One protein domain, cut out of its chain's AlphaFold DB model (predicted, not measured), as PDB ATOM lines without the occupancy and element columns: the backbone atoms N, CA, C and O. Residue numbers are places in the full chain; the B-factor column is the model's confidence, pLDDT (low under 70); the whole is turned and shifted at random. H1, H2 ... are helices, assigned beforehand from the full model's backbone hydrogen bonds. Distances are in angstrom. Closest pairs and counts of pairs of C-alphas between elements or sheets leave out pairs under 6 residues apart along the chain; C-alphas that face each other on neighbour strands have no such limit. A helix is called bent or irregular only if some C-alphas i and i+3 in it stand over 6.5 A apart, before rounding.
ATOM      1  N   THR A  26     208.021 209.794 310.090       93.88
ATOM      2  CA  THR A  26     208.322 208.874 308.992       93.88
ATOM      3  C   THR A  26     209.768 208.392 309.053       93.88
ATOM      4  O   THR A  26     210.026 207.204 308.871       93.88
ATOM      5  N   GLU A  27     210.714 209.288 309.337       96.69
ATOM      6  CA  GLU A  27     212.129 208.931 309.498       96.69
ATOM      7  C   GLU A  27     212.348 208.069 310.744       96.69
ATOM      8  O   GLU A  27     213.073 207.077 310.688       96.69
ATOM      9  N   ALA A  28     211.663 208.385 311.845       96.50
ATOM     10  CA  ALA A  28     211.692 207.580 313.058       96.50
ATOM     11  C   ALA A  28     211.146 206.167 312.813       96.50
ATOM     12  O   ALA A  28     211.804 205.183 313.150       96.50
ATOM     13  N   ALA A  29     209.992 206.041 312.154       96.12
ATOM     14  CA  ALA A  29     209.425 204.747 311.790       96.12
ATOM     15  C   ALA A  29     210.345 203.955 310.841       96.12
ATOM     16  O   ALA A  29     210.492 202.739 310.994       96.12
ATOM     17  N   ALA A  30     211.005 204.628 309.892       97.25
ATOM     18  CA  ALA A  30     211.976 203.999 309.000       97.25
ATOM     19  C   ALA A  30     213.205 203.480 309.763       97.25
ATOM     20  O   ALA A  30     213.616 202.340 309.544       97.25
ATOM     21  N   ASN A  31     213.750 204.263 310.699       98.06
ATOM     22  CA  ASN A  31     214.814 203.809 311.592       98.06
ATOM     23  C   ASN A  31     214.375 202.556 312.366       98.06
ATOM     24  O   ASN A  31     215.062 201.538 312.309       98.06
ATOM     25  N   VAL A  32     213.206 202.588 313.017       97.88
ATOM     26  CA  VAL A  32     212.649 201.448 313.772       97.88
ATOM     27  C   VAL A  32     212.520 200.196 312.893       97.88
ATOM     28  O   VAL A  32     212.878 199.102 313.328       97.88
ATOM     29  N   MET A  33     212.088 200.346 311.637       98.25
ATOM     30  CA  MET A  33     212.044 199.249 310.665       98.25
ATOM     31  C   MET A  33     213.428 198.651 310.391       98.25
ATOM     32  O   MET A  33     213.548 197.427 310.394       98.25
ATOM     33  N   TYR A  34     214.469 199.466 310.195       98.31
ATOM     34  CA  TYR A  34     215.824 198.944 309.989       98.31
ATOM     35  C   TYR A  34     216.320 198.142 311.194       98.31
ATOM     36  O   TYR A  34     216.886 197.067 311.006       98.31
ATOM     37  N   PHE A  35     216.061 198.604 312.423       98.50
ATOM     38  CA  PHE A  35     216.403 197.849 313.635       98.50
ATOM     39  C   PHE A  35     215.626 196.530 313.734       98.50
ATOM     40  O   PHE A  35     216.223 195.490 314.016       98.50
ATOM     41  N   ALA A  36     214.321 196.539 313.450       98.38
ATOM     42  CA  ALA A  36     213.498 195.328 313.469       98.38
ATOM     43  C   ALA A  36     213.981 194.294 312.438       98.38
ATOM     44  O   ALA A  36     214.121 193.112 312.751       98.38
ATOM     45  N   PHE A  37     214.288 194.749 311.221       98.19
ATOM     46  CA  PHE A  37     214.752 193.892 310.132       98.19
ATOM     47  C   PHE A  37     216.151 193.344 310.419       98.19
ATOM     48  O   PHE A  37     216.372 192.143 310.297       98.19
ATOM     49  N   ALA A  38     217.068 194.191 310.894       98.25
ATOM     50  CA  ALA A  38     218.406 193.778 311.310       98.25
ATOM     51  C   ALA A  38     218.373 192.743 312.443       98.25
ATOM     52  O   ALA A  38     219.135 191.777 312.417       98.25
ATOM     53  N   THR A  39     217.464 192.913 313.409       98.38
ATOM     54  CA  THR A  39     217.262 191.937 314.489       98.38
ATOM     55  C   THR A  39     216.891 190.575 313.905       98.38
ATOM     56  O   THR A  39     217.524 189.568 314.224       98.38
ATOM     57  N   GLN A  40     215.892 190.541 313.018       98.00
ATOM     58  CA  GLN A  40     215.371 189.291 312.471       98.00
ATOM     59  C   GLN A  40     216.356 188.609 311.509       98.00
ATOM     60  O   GLN A  40     216.568 187.400 311.603       98.00
ATOM     61  N   GLU A  41     217.026 189.372 310.645       97.81
ATOM     62  CA  GLU A  41     218.086 188.857 309.772       97.81
ATOM     63  C   GLU A  41     219.241 188.267 310.585       97.81
ATOM     64  O   GLU A  41     219.700 187.159 310.306       97.81
ATOM     65  N   GLY A  42     219.664 188.959 311.649       98.12
ATOM     66  CA  GLY A  42     220.699 188.471 312.557       98.12
ATOM     67  C   GLY A  42     220.310 187.157 313.239       98.12
ATOM     68  O   GLY A  42     221.134 186.248 313.338       98.12
ATOM     69  N   GLU A  43     219.055 187.012 313.672       98.06
ATOM     70  CA  GLU A  43     218.545 185.754 314.230       98.06
ATOM     71  C   GLU A  43     218.536 184.607 313.207       98.06
ATOM     72  O   GLU A  43     218.872 183.473 313.560       98.06
ATOM     73  N   LEU A  44     218.161 184.872 311.955       97.00
ATOM     74  CA  LEU A  44     218.146 183.865 310.890       97.00
ATOM     75  C   LEU A  44     219.556 183.459 310.472       97.00
ATOM     76  O   LEU A  44     219.835 182.270 310.329       97.00
ATOM     77  N   CYS A  45     220.467 184.418 310.346       98.00
ATOM     78  CA  CYS A  45     221.854 184.126 310.023       98.00
ATOM     79  C   CYS A  45     222.548 183.315 311.119       98.00
ATOM     80  O   CYS A  45     223.308 182.403 310.796       98.00
ATOM     81  N   GLU A  46     222.216 183.550 312.393       98.06
ATOM     82  CA  GLU A  46     222.660 182.693 313.500       98.06
ATOM     83  C   GLU A  46     222.195 181.242 313.335       98.06
ATOM     84  O   GLU A  46     222.991 180.312 313.466       98.06
ATOM     85  N   LYS A  47     220.924 181.031 312.970       96.44
ATOM     86  CA  LYS A  47     220.379 179.685 312.706       96.44
ATOM     87  C   LYS A  47     221.074 178.984 311.533       96.44
ATOM     88  O   LYS A  47     221.091 177.759 311.490       96.44
ATOM     89  N   LEU A  48     221.655 179.746 310.605       95.50
ATOM     90  CA  LEU A  48     222.415 179.246 309.457       95.50
ATOM     91  C   LEU A  48     223.923 179.090 309.738       95.50
ATOM     92  O   LEU A  48     224.680 178.791 308.816       95.50
ATOM     93  N   GLY A  49     224.371 179.278 310.985       97.31
ATOM     94  CA  GLY A  49     225.769 179.089 311.391       97.31
ATOM     95  C   GLY A  49     226.679 180.301 311.166       97.31
ATOM     96  O   GLY A  49     227.898 180.172 311.255       97.31
ATOM     97  N   TYR A  50     226.111 181.473 310.883       98.06
ATOM     98  CA  TYR A  50     226.840 182.739 310.777       98.06
ATOM     99  C   TYR A  50     226.720 183.525 312.089       98.06
ATOM    100  O   TYR A  50     225.730 183.363 312.791       98.06
ATOM    101  N   PRO A  51     227.655 184.430 312.429       97.25
ATOM    102  CA  PRO A  51     227.609 185.194 313.682       97.25
ATOM    103  C   PRO A  51     226.582 186.345 313.634       97.25
ATOM    104  O   PRO A  51     226.907 187.501 313.913       97.25
ATOM    105  N   GLY A  52     225.344 186.063 313.234       97.75
ATOM    106  CA  GLY A  52     224.312 187.062 312.971       97.75
ATOM    107  C   GLY A  52     223.941 187.864 314.218       97.75
ATOM    108  O   GLY A  52     223.972 189.094 314.188       97.75
ATOM    109  N   ARG A  53     223.693 187.210 315.361       98.12
ATOM    110  CA  ARG A  53     223.324 187.915 316.604       98.12
ATOM    111  C   ARG A  53     224.469 188.743 317.167       98.12
ATOM    112  O   ARG A  53     224.236 189.803 317.742       98.12
ATOM    113  N   ALA A  54     225.699 188.249 317.054       98.31
ATOM    114  CA  ALA A  54     226.878 188.993 317.492       98.31
ATOM    115  C   ALA A  54     227.102 190.235 316.614       98.31
ATOM    116  O   ALA A  54     227.307 191.326 317.141       98.31
ATOM    117  N   THR A  55     226.976 190.081 315.292       98.19
ATOM    118  CA  THR A  55     227.129 191.180 314.326       98.19
ATOM    119  C   THR A  55     226.051 192.248 314.525       98.19
ATOM    120  O   THR A  55     226.371 193.433 314.591       98.19
ATOM    121  N   PHE A  56     224.786 191.840 314.695       98.38
ATOM    122  CA  PHE A  56     223.693 192.764 314.998       98.38
ATOM    123  C   PHE A  56     223.946 193.535 316.298       98.38
ATOM    124  O   PHE A  56     223.829 194.753 316.300       98.38
ATOM    125  N   ARG A  57     224.345 192.858 317.384       98.38
ATOM    126  CA  ARG A  57     224.575 193.517 318.680       98.38
ATOM    127  C   ARG A  57     225.680 194.567 318.642       98.38
ATOM    128  O   ARG A  57     225.533 195.607 319.272       98.38
ATOM    129  N   ALA A  58     226.764 194.322 317.906       98.31
ATOM    130  CA  ALA A  58     227.813 195.327 317.727       98.31
ATOM    131  C   ALA A  58     227.267 196.579 317.017       98.31
ATOM    132  O   ALA A  58     227.431 197.697 317.501       98.31
ATOM    133  N   TRP A  59     226.528 196.382 315.923       98.56
ATOM    134  CA  TRP A  59     225.892 197.477 315.190       98.56
ATOM    135  C   TRP A  59     224.822 198.211 316.013       98.56
ATOM    136  O   TRP A  59     224.724 199.436 315.958       98.56
ATOM    137  N   GLU A  60     224.030 197.484 316.801       98.19
ATOM    138  CA  GLU A  60     223.024 198.055 317.694       98.19
ATOM    139  C   GLU A  60     223.676 198.965 318.736       98.19
ATOM    140  O   GLU A  60     223.215 200.085 318.931       98.19
ATOM    141  N   GLN A  61     224.780 198.538 319.356       98.12
ATOM    142  CA  GLN A  61     225.509 199.348 320.338       98.12
ATOM    143  C   GLN A  61     226.005 200.672 319.745       98.12
ATOM    144  O   GLN A  61     225.853 201.720 320.371       98.12
ATOM    145  N   GLU A  62     226.533 200.649 318.521       97.88
ATOM    146  CA  GLU A  62     226.991 201.852 317.810       97.88
ATOM    147  C   GLU A  62     225.849 202.826 317.470       97.88
ATOM    148  O   GLU A  62     226.072 204.029 317.308       97.88
ATOM    149  N   ASN A  63     224.617 202.323 317.358       98.00
ATOM    150  CA  ASN A  63     223.459 203.088 316.894       98.00
ATOM    151  C   ASN A  63     222.324 203.175 317.932       98.00
ATOM    152  O   ASN A  63     221.247 203.686 317.620       98.00
ATOM    153  N   ALA A  64     222.567 202.760 319.178       96.62
ATOM    154  CA  ALA A  64     221.552 202.658 320.227       96.62
ATOM    155  C   ALA A  64     220.848 203.995 320.497       96.62
ATOM    156  O   ALA A  64     219.631 204.039 320.673       96.62
ATOM    157  N   GLY A  65     221.596 205.104 320.457       96.81
ATOM    158  CA  GLY A  65     221.029 206.444 320.619       96.81
ATOM    159  C   GLY A  65     219.994 206.787 319.545       96.81
ATOM    160  O   GLY A  65     218.964 207.381 319.857       96.81
ATOM    161  N   VAL A  66     220.223 206.353 318.299       97.19
ATOM    162  CA  VAL A  66     219.275 206.555 317.194       97.19
ATOM    163  C   VAL A  66     218.015 205.735 317.428       97.19
ATOM    164  O   VAL A  66     216.919 206.272 317.312       97.19
ATOM    165  N   PHE A  67     218.154 204.465 317.816       96.75
ATOM    166  CA  PHE A  67     217.003 203.608 318.096       96.75
ATOM    167  C   PHE A  67     216.116 204.179 319.204       96.75
ATOM    168  O   PHE A  67     214.907 204.309 319.021       96.75
ATOM    169  N   VAL A  68     216.718 204.586 320.325       96.62
ATOM    170  CA  VAL A  68     215.994 205.173 321.460       96.62
ATOM    171  C   VAL A  68     215.287 206.469 321.055       96.62
ATOM    172  O   VAL A  68     214.116 206.652 321.389       96.62
ATOM    173  N   ALA A  69     215.962 207.352 320.314       96.25
ATOM    174  CA  ALA A  69     215.362 208.597 319.834       96.25
ATOM    175  C   ALA A  69     214.188 208.335 318.876       96.25
ATOM    176  O   ALA A  69     213.132 208.952 319.015       96.25
ATOM    177  N   SER A  70     214.336 207.386 317.949       97.00
ATOM    178  CA  SER A  70     213.284 207.014 317.003       97.00
ATOM    179  C   SER A  70     212.082 206.361 317.684       97.00
ATOM    180  O   SER A  70     210.952 206.745 317.395       97.00
ATOM    181  N   MET A  71     212.298 205.440 318.627       97.12
ATOM    182  CA  MET A  71     211.210 204.838 319.407       97.12
ATOM    183  C   MET A  71     210.443 205.901 320.191       97.12
ATOM    184  O   MET A  71     209.223 205.974 320.093       97.12
ATOM    185  N   ARG A  72     211.155 206.796 320.885       96.19
ATOM    186  CA  ARG A  72     210.528 207.902 321.615       96.19
ATOM    187  C   ARG A  72     209.706 208.803 320.695       96.19
ATOM    188  O   ARG A  72     208.622 209.222 321.079       96.19
ATOM    189  N   ARG A  73     210.207 209.097 319.494       95.50
ATOM    190  CA  ARG A  73     209.509 209.938 318.519       95.50
ATOM    191  C   ARG A  73     208.201 209.290 318.051       95.50
ATOM    192  O   ARG A  73     207.160 209.936 318.107       95.50
ATOM    193  N   VAL A  74     208.235 207.993 317.727       95.44
ATOM    194  CA  VAL A  74     207.036 207.199 317.397       95.44
ATOM    195  C   VAL A  74     206.046 207.149 318.569       95.44
ATOM    196  O   VAL A  74     204.842 207.286 318.357       95.44
ATOM    197  N   GLU A  75     206.530 206.987 319.801       97.00
ATOM    198  CA  GLU A  75     205.690 206.996 321.006       97.00
ATOM    199  C   GLU A  75     205.029 208.360 321.241       97.00
ATOM    200  O   GLU A  75     203.830 208.420 321.513       97.00
ATOM    201  N   ASP A  76     205.792 209.451 321.119       95.69
ATOM    202  CA  ASP A  76     205.292 210.823 321.242       95.69
ATOM    203  C   ASP A  76     204.186 211.072 320.203       95.69
ATOM    204  O   ASP A  76     203.095 211.522 320.555       95.69
ATOM    205  N   HIS A  77     204.416 210.661 318.952       93.75
ATOM    206  CA  HIS A  77     203.416 210.743 317.893       93.75
ATOM    207  C   HIS A  77     202.152 209.950 318.197       93.75
ATOM    208  O   HIS A  77     201.046 210.453 318.027       93.75
ATOM    209  N   ALA A  78     202.299 208.693 318.620       94.44
ATOM    210  CA  ALA A  78     201.165 207.825 318.897       94.44
ATOM    211  C   ALA A  78     200.315 208.388 320.043       94.44
ATOM    212  O   ALA A  78     199.089 208.406 319.935       94.44
ATOM    213  N   ALA A  79     200.954 208.900 321.100       96.94
ATOM    214  CA  ALA A  79     200.270 209.556 322.209       96.94
ATOM    215  C   ALA A  79     199.470 210.782 321.736       96.94
ATOM    216  O   ALA A  79     198.297 210.922 322.081       96.94
ATOM    217  N   GLU A  80     200.071 211.637 320.905       95.12
ATOM    218  CA  GLU A  80     199.429 212.847 320.383       95.12
ATOM    219  C   GLU A  80     198.303 212.537 319.385       95.12
ATOM    220  O   GLU A  80     197.184 213.037 319.524       95.12
ATOM    221  N   ALA A  81     198.577 211.691 318.390       92.38
ATOM    222  CA  ALA A  81     197.662 211.390 317.294       92.38
ATOM    223  C   ALA A  81     196.456 210.556 317.745       92.38
ATOM    224  O   ALA A  81     195.336 210.790 317.287       92.38
ATOM    225  N   LEU A  82     196.672 209.593 318.646       93.50
ATOM    226  CA  LEU A  82     195.622 208.690 319.131       93.50
ATOM    227  C   LEU A  82     194.988 209.165 320.443       93.50
ATOM    228  O   LEU A  82     194.002 208.575 320.879       93.50
ATOM    229  N   LYS A  83     195.519 210.234 321.058       96.00
ATOM    230  CA  LYS A  83     195.092 210.757 322.368       96.00
ATOM    231  C   LYS A  83     195.134 209.694 323.474       96.00
ATOM    232  O   LYS A  83     194.236 209.626 324.312       96.00
ATOM    233  N   ILE A  84     196.176 208.869 323.456       96.31
ATOM    234  CA  ILE A  84     196.411 207.789 324.425       96.31
ATOM    235  C   ILE A  84     197.496 208.182 325.430       96.31
ATOM    236  O   ILE A  84     198.271 209.115 325.206       96.31
ATOM    237  N   SER A  85     197.572 207.464 326.550       97.06
ATOM    238  CA  SER A  85     198.649 207.649 327.524       97.06
ATOM    239  C   SER A  85     200.013 207.238 326.952       97.06
ATOM    240  O   SER A  85     200.112 206.452 326.007       97.06
ATOM    241  N   ARG A  86     201.104 207.724 327.560       93.56
ATOM    242  CA  ARG A  86     202.462 207.314 327.159       93.56
ATOM    243  C   ARG A  86     202.707 205.813 327.313       93.56
ATOM    244  O   ARG A  86     203.450 205.245 326.520       93.56
ATOM    245  N   ASP A  87     202.097 205.171 328.305       96.69
ATOM    246  CA  ASP A  87     202.269 203.731 328.504       96.69
ATOM    247  C   ASP A  87     201.541 202.922 327.422       96.69
ATOM    248  O   ASP A  87     202.098 201.954 326.905       96.69
ATOM    249  N   GLU A  88     200.358 203.362 326.986       96.94
ATOM    250  CA  GLU A  88     199.670 202.779 325.825       96.94
ATOM    251  C   GLU A  88     200.446 203.018 324.519       96.94
ATOM    252  O   GLU A  88     200.527 202.128 323.667       96.94
ATOM    253  N   ALA A  89     201.073 204.189 324.364       96.69
ATOM    254  CA  ALA A  89     201.913 204.496 323.208       96.69
ATOM    255  C   ALA A  89     203.166 203.605 323.145       96.69
ATOM    256  O   ALA A  89     203.508 203.098 322.073       96.69
ATOM    257  N   ARG A  90     203.808 203.337 324.288       96.75
ATOM    258  CA  ARG A  90     204.921 202.377 324.403       96.75
ATOM    259  C   ARG A  90     204.502 200.966 324.017       96.75
ATOM    260  O   ARG A  90     205.172 200.333 323.205       96.75
ATOM    261  N   GLN A  91     203.378 200.484 324.548       96.00
ATOM    262  CA  GLN A  91     202.846 199.160 324.197       96.00
ATOM    263  C   GLN A  91     202.535 199.062 322.698       96.00
ATOM    264  O   GLN A  91     202.877 198.074 322.049       96.00
ATOM    265  N   THR A  92     201.947 200.115 322.128       92.75
ATOM    266  CA  THR A  92     201.658 200.199 320.691       92.75
ATOM    267  C   THR A  92     202.936 200.181 319.850       92.75
ATOM    268  O   THR A  92     202.996 199.482 318.839       92.75
ATOM    269  N   SER A  93     203.975 200.896 320.281       93.38
ATOM    270  CA  SER A  93     205.265 200.966 319.584       93.38
ATOM    271  C   SER A  93     206.036 199.646 319.666       93.38
ATOM    272  O   SER A  93     206.618 199.211 318.672       93.38
ATOM    273  N   ALA A  94     205.969 198.944 320.801       94.50
ATOM    274  CA  ALA A  94     206.485 197.581 320.929       94.50
ATOM    275  C   ALA A  94     205.754 196.614 319.981       94.50
ATOM    276  O   ALA A  94     206.388 195.893 319.213       94.50
ATOM    277  N   ALA A  95     204.419 196.675 319.938       93.88
ATOM    278  CA  ALA A  95     203.630 195.869 319.010       93.88
ATOM    279  C   ALA A  95     203.935 196.198 317.535       93.88
ATOM    280  O   ALA A  95     203.898 195.309 316.686       93.88
ATOM    281  N   LEU A  96     204.240 197.459 317.206       93.94
ATOM    282  CA  LEU A  96     204.711 197.847 315.875       93.94
ATOM    283  C   LEU A  96     206.053 197.180 315.546       93.94
ATOM    284  O   LEU A  96     206.186 196.612 314.461       93.94
ATOM    285  N   PHE A  97     207.015 197.213 316.468       96.50
ATOM    286  CA  PHE A  97     208.316 196.566 316.289       96.50
ATOM    287  C   PHE A  97     208.167 195.061 316.016       96.50
ATOM    288  O   PHE A  97     208.709 194.550 315.035       96.50
ATOM    289  N   ASP A  98     207.337 194.369 316.799       96.69
ATOM    290  CA  ASP A  98     207.055 192.943 316.599       96.69
ATOM    291  C   ASP A  98     206.364 192.661 315.258       96.69
ATOM    292  O   ASP A  98     206.703 191.703 314.559       96.69
ATOM    293  N   ARG A  99     205.426 193.521 314.835       96.62
ATOM    294  CA  ARG A  99     204.801 193.409 313.506       96.62
ATOM    295  C   ARG A  99     205.818 193.575 312.382       96.62
ATOM    296  O   ARG A  99     205.692 192.887 311.369       96.62
ATOM    297  N   LEU A 100     206.801 194.463 312.539       97.44
ATOM    298  CA  LEU A 100     207.875 194.659 311.564       97.44
ATOM    299  C   LEU A 100     208.788 193.430 311.493       97.44
ATOM    300  O   LEU A 100     209.083 192.979 310.390       97.44
ATOM    301  N   LYS A 101     209.142 192.817 312.630       97.44
ATOM    302  CA  LYS A 101     209.848 191.521 312.644       97.44
ATOM    303  C   LYS A 101     209.043 190.434 311.927       97.44
ATOM    304  O   LYS A 101     209.550 189.776 311.026       97.44
ATOM    305  N   GLY A 102     207.751 190.311 312.239       96.00
ATOM    306  CA  GLY A 102     206.876 189.352 311.564       96.00
ATOM    307  C   GLY A 102     206.700 189.640 310.067       96.00
ATOM    308  O   GLY A 102     206.495 188.721 309.278       96.00
ATOM    309  N   ARG A 103     206.777 190.910 309.651       96.75
ATOM    310  CA  ARG A 103     206.816 191.291 308.234       96.75
ATOM    311  C   ARG A 103     208.109 190.815 307.578       96.75
ATOM    312  O   ARG A 103     208.026 190.237 306.499       96.75
ATOM    313  N   TYR A 104     209.254 190.999 308.240       96.50
ATOM    314  CA  TYR A 104     210.532 190.469 307.771       96.50
ATOM    315  C   TYR A 104     210.440 188.962 307.506       96.50
ATOM    316  O   TYR A 104     210.774 188.499 306.418       96.50
ATOM    317  N   ASP A 105     209.902 188.208 308.466       94.25
ATOM    318  CA  ASP A 105     209.758 186.754 308.349       94.25
ATOM    319  C   ASP A 105     208.900 186.311 307.163       94.25
ATOM    320  O   ASP A 105     209.173 185.286 306.543       94.25
ATOM    321  N   ARG A 106     207.855 187.071 306.828       96.38
ATOM    322  CA  ARG A 106     206.972 186.729 305.706       96.38
ATOM    323  C   ARG A 106     207.538 187.139 304.352       96.38
ATOM    324  O   ARG A 106     207.340 186.417 303.385       96.38
ATOM    325  N   GLU A 107     208.158 188.314 304.277       95.75
ATOM    326  CA  GLU A 107     208.524 188.946 303.002       95.75
ATOM    327  C   GLU A 107     209.987 188.725 302.608       95.75
ATOM    328  O   GLU A 107     210.283 188.740 301.420       95.75
ATOM    329  N   PHE A 108     210.893 188.529 303.571       93.56
ATOM    330  CA  PHE A 108     212.340 188.555 303.322       93.56
ATOM    331  C   PHE A 108     213.057 187.288 303.792       93.56
ATOM    332  O   PHE A 108     213.987 186.837 303.128       93.56
ATOM    333  N   ALA A 109     212.624 186.672 304.898       92.88
ATOM    334  CA  ALA A 109     213.256 185.453 305.408       92.88
ATOM    335  C   ALA A 109     213.334 184.288 304.399       92.88
ATOM    336  O   ALA A 109     214.353 183.594 304.426       92.88
ATOM    337  N   PRO A 110     212.351 184.063 303.495       94.31
ATOM    338  CA  PRO A 110     212.459 183.013 302.478       94.31
ATOM    339  C   PRO A 110     213.663 183.167 301.536       94.31
ATOM    340  O   PRO A 110     214.161 182.168 301.022       94.31
ATOM    341  N   ASP A 111     214.150 184.397 301.346       92.50
ATOM    342  CA  ASP A 111     215.275 184.714 300.460       92.50
ATOM    343  C   ASP A 111     216.622 184.788 301.204       92.50
ATOM    344  O   ASP A 111     217.685 184.943 300.586       92.50
ATOM    345  N   VAL A 112     216.612 184.660 302.537       93.44
ATOM    346  CA  VAL A 112     217.835 184.642 303.345       93.44
ATOM    347  C   VAL A 112     218.599 183.349 303.076       93.44
ATOM    348  O   VAL A 112     218.108 182.238 303.257       93.44
ATOM    349  N   SER A 113     219.852 183.496 302.658       94.62
ATOM    350  CA  SER A 113     220.735 182.402 302.265       94.62
ATOM    351  C   SER A 113     222.114 182.545 302.908       94.62
ATOM    352  O   SER A 113     222.492 183.604 303.403       94.62
ATOM    353  N   ALA A 114     222.933 181.498 302.809       94.50
ATOM    354  CA  ALA A 114     224.345 181.546 303.194       94.50
ATOM    355  C   ALA A 114     225.092 182.746 302.567       94.50
ATOM    356  O   ALA A 114     225.925 183.386 303.211       94.50
ATOM    357  N   ARG A 115     224.753 183.101 301.317       94.69
ATOM    358  CA  ARG A 115     225.344 184.250 300.621       94.69
ATOM    359  C   ARG A 115     224.935 185.580 301.252       94.69
ATOM    360  O   ARG A 115     225.801 186.437 301.410       94.69
ATOM    361  N   SER A 116     223.655 185.776 301.572       94.81
ATOM    362  CA  SER A 116     223.216 187.018 302.223       94.81
ATOM    363  C   SER A 116     223.775 187.110 303.642       94.81
ATOM    364  O   SER A 116     224.306 188.153 304.010       94.81
ATOM    365  N   CYS A 117     223.809 186.002 304.387       97.50
ATOM    366  CA  CYS A 117     224.373 185.969 305.737       97.50
ATOM    367  C   CYS A 117     225.880 186.229 305.789       97.50
ATOM    368  O   CYS A 117     226.344 186.951 306.670       97.50
ATOM    369  N   GLY A 118     226.644 185.753 304.802       97.12
ATOM    370  CA  GLY A 118     228.053 186.131 304.646       97.12
ATOM    371  C   GLY A 118     228.267 187.633 304.400       97.12
ATOM    372  O   GLY A 118     229.375 188.131 304.582       97.12
ATOM    373  N   ARG A 119     227.214 188.365 304.013       97.38
ATOM    374  CA  ARG A 119     227.222 189.808 303.736       97.38
ATOM    375  C   ARG A 119     226.389 190.617 304.732       97.38
ATOM    376  O   ARG A 119     226.190 191.810 304.517       97.38
ATOM    377  N   PHE A 120     225.947 190.018 305.836       98.12
ATOM    378  CA  PHE A 120     225.058 190.686 306.786       98.12
ATOM    379  C   PHE A 120     225.661 191.985 307.353       98.12
ATOM    380  O   PHE A 120     224.991 193.012 307.425       98.12
ATOM    381  N   GLY A 121     226.967 192.005 307.642       98.00
ATOM    382  CA  GLY A 121     227.662 193.232 308.051       98.00
ATOM    383  C   GLY A 121     227.647 194.346 306.990       98.00
ATOM    384  O   GLY A 121     227.735 195.524 307.323       98.00
ATOM    385  N   GLU A 122     227.514 194.016 305.703       97.88
ATOM    386  CA  GLU A 122     227.331 195.012 304.639       97.88
ATOM    387  C   GLU A 122     225.910 195.575 304.634       97.88
ATOM    388  O   GLU A 122     225.742 196.789 304.502       97.88
ATOM    389  N   THR A 123     224.905 194.718 304.841       97.31
ATOM    390  CA  THR A 123     223.509 195.133 305.036       97.31
ATOM    391  C   THR A 123     223.404 196.125 306.194       97.31
ATOM    392  O   THR A 123     222.825 197.198 306.039       97.31
ATOM    393  N   LEU A 124     224.050 195.833 307.326       98.38
ATOM    394  CA  LEU A 124     224.065 196.719 308.494       98.38
ATOM    395  C   LEU A 124     224.761 198.059 308.218       98.38
ATOM    396  O   LEU A 124     224.275 199.106 308.650       98.38
ATOM    397  N   ARG A 125     225.852 198.072 307.440       98.19
ATOM    398  CA  ARG A 125     226.484 199.327 306.985       98.19
ATOM    399  C   ARG A 125     225.554 200.148 306.090       98.19
ATOM    400  O   ARG A 125     225.522 201.371 306.213       98.19
ATOM    401  N   LEU A 126     224.782 199.496 305.220       97.38
ATOM    402  CA  LEU A 126     223.771 200.169 304.403       97.38
ATOM    403  C   LEU A 126     222.626 200.722 305.260       97.38
ATOM    404  O   LEU A 126     222.131 201.808 304.984       97.38
ATOM    405  N   TYR A 127     222.194 200.006 306.295       97.69
ATOM    406  CA  TYR A 127     221.199 200.533 307.227       97.69
ATOM    407  C   TYR A 127     221.753 201.735 307.989       97.69
ATOM    408  O   TYR A 127     221.094 202.769 308.032       97.69
ATOM    409  N   ALA A 128     222.991 201.654 308.490       97.62
ATOM    410  CA  ALA A 128     223.651 202.758 309.185       97.62
ATOM    411  C   ALA A 128     223.721 204.042 308.343       97.62
ATOM    412  O   ALA A 128     223.527 205.127 308.887       97.62
ATOM    413  N   SER A 129     223.958 203.940 307.029       97.06
ATOM    414  CA  SER A 129     223.999 205.114 306.144       97.06
ATOM    415  C   SER A 129     222.624 205.727 305.863       97.06
ATOM    416  O   SER A 129     222.550 206.866 305.407       97.06
ATOM    417  N   LYS A 130     221.545 204.987 306.137       96.75
ATOM    418  CA  LYS A 130     220.158 205.445 306.004       96.75
ATOM    419  C   LYS A 130     219.540 205.900 307.322       96.75
ATOM    420  O   LYS A 130     218.432 206.430 307.299       96.75
ATOM    421  N   LEU A 131     220.221 205.684 308.449       96.88
ATOM    422  CA  LEU A 131     219.739 206.134 309.746       96.88
ATOM    423  C   LEU A 131     219.740 207.661 309.809       96.88
ATOM    424  O   LEU A 131     220.784 208.302 309.670       96.88
TER     425      LEU A 131
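This is residues 26 to 131 of the 134 residues of an uncharacterized protein of Rhizobacter gummiphilus (UniProt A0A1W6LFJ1). Helix H1 runs through the middle, and the sharply bent helix H2 folds round it: arm H2a runs back beside H1, and arm H2b crosses the first part of H1. H5 joins H1 and H2a in a bundle, three helices side by side, while H3 crosses H1 away from H5 and H2a. The 106 printed residues have five named helices, H1 to H5 in order, and no named strand: class all helix. The whole is compact, radius of gyration of the C-alphas 14.5 A, with an elongated outline of 46 by 27 by 19 A.

H1, residues 26 to 47, touches H2, residues 52 to 82. By its hydrogen bonds H2 was assigned as one helix, but it is bent, C-alphas 62 and 65 being 8.0 A apart; its arms H2a, residues 52 to 62, and H2b, residues 65 to 82, are about perpendicular at 82 degrees. H1 and H2a form a helical hairpin at 33 degrees, a shallow tilt only just short of steep; their closest C-alphas, Gly 42 and Gly 52, are 3.9 A apart. H2b touches H1 with residues 66 to 74 alone, closest C-alphas Ser 70 and Ala 28, 4.3 A. H3, residues 86 to 107, touches H1 at a steep tilt of 52 degrees with residues 97 to 105 alone, closest C-alphas Lys 101 and Ala 36, 5.3 A. H4, residues 114 to 117, is close to H1 but not clearly touching, closest C-alphas Cys 117 and Cys 45, 5.3 A. H5, residues 120 to 130, touches H1 at a shallow tilt of 5 degrees, opposite ways, closest C-alphas Tyr 127 and Tyr 34, 6.2 A. Every O i to N i+4 pair is within hydrogen-bond range in H1, H2a, H2b, H3 and H5; H4 is too short for one.

H1 begins at C-alpha 26 (208.322, 208.874, 308.992) and is 31.8 A long; H2a is 15.8 A, H2b 25.5 A, H3 30.9 A, H4 5.1 A and H5 15.6 A, ending at C-alpha 130 (220.158, 205.445, 306.004).

The C-alphas of Lys 83 and Arg 115 are farthest apart, 45.7 A. The printed part has no cut and no long link, and no printed residue is under 70 in pLDDT.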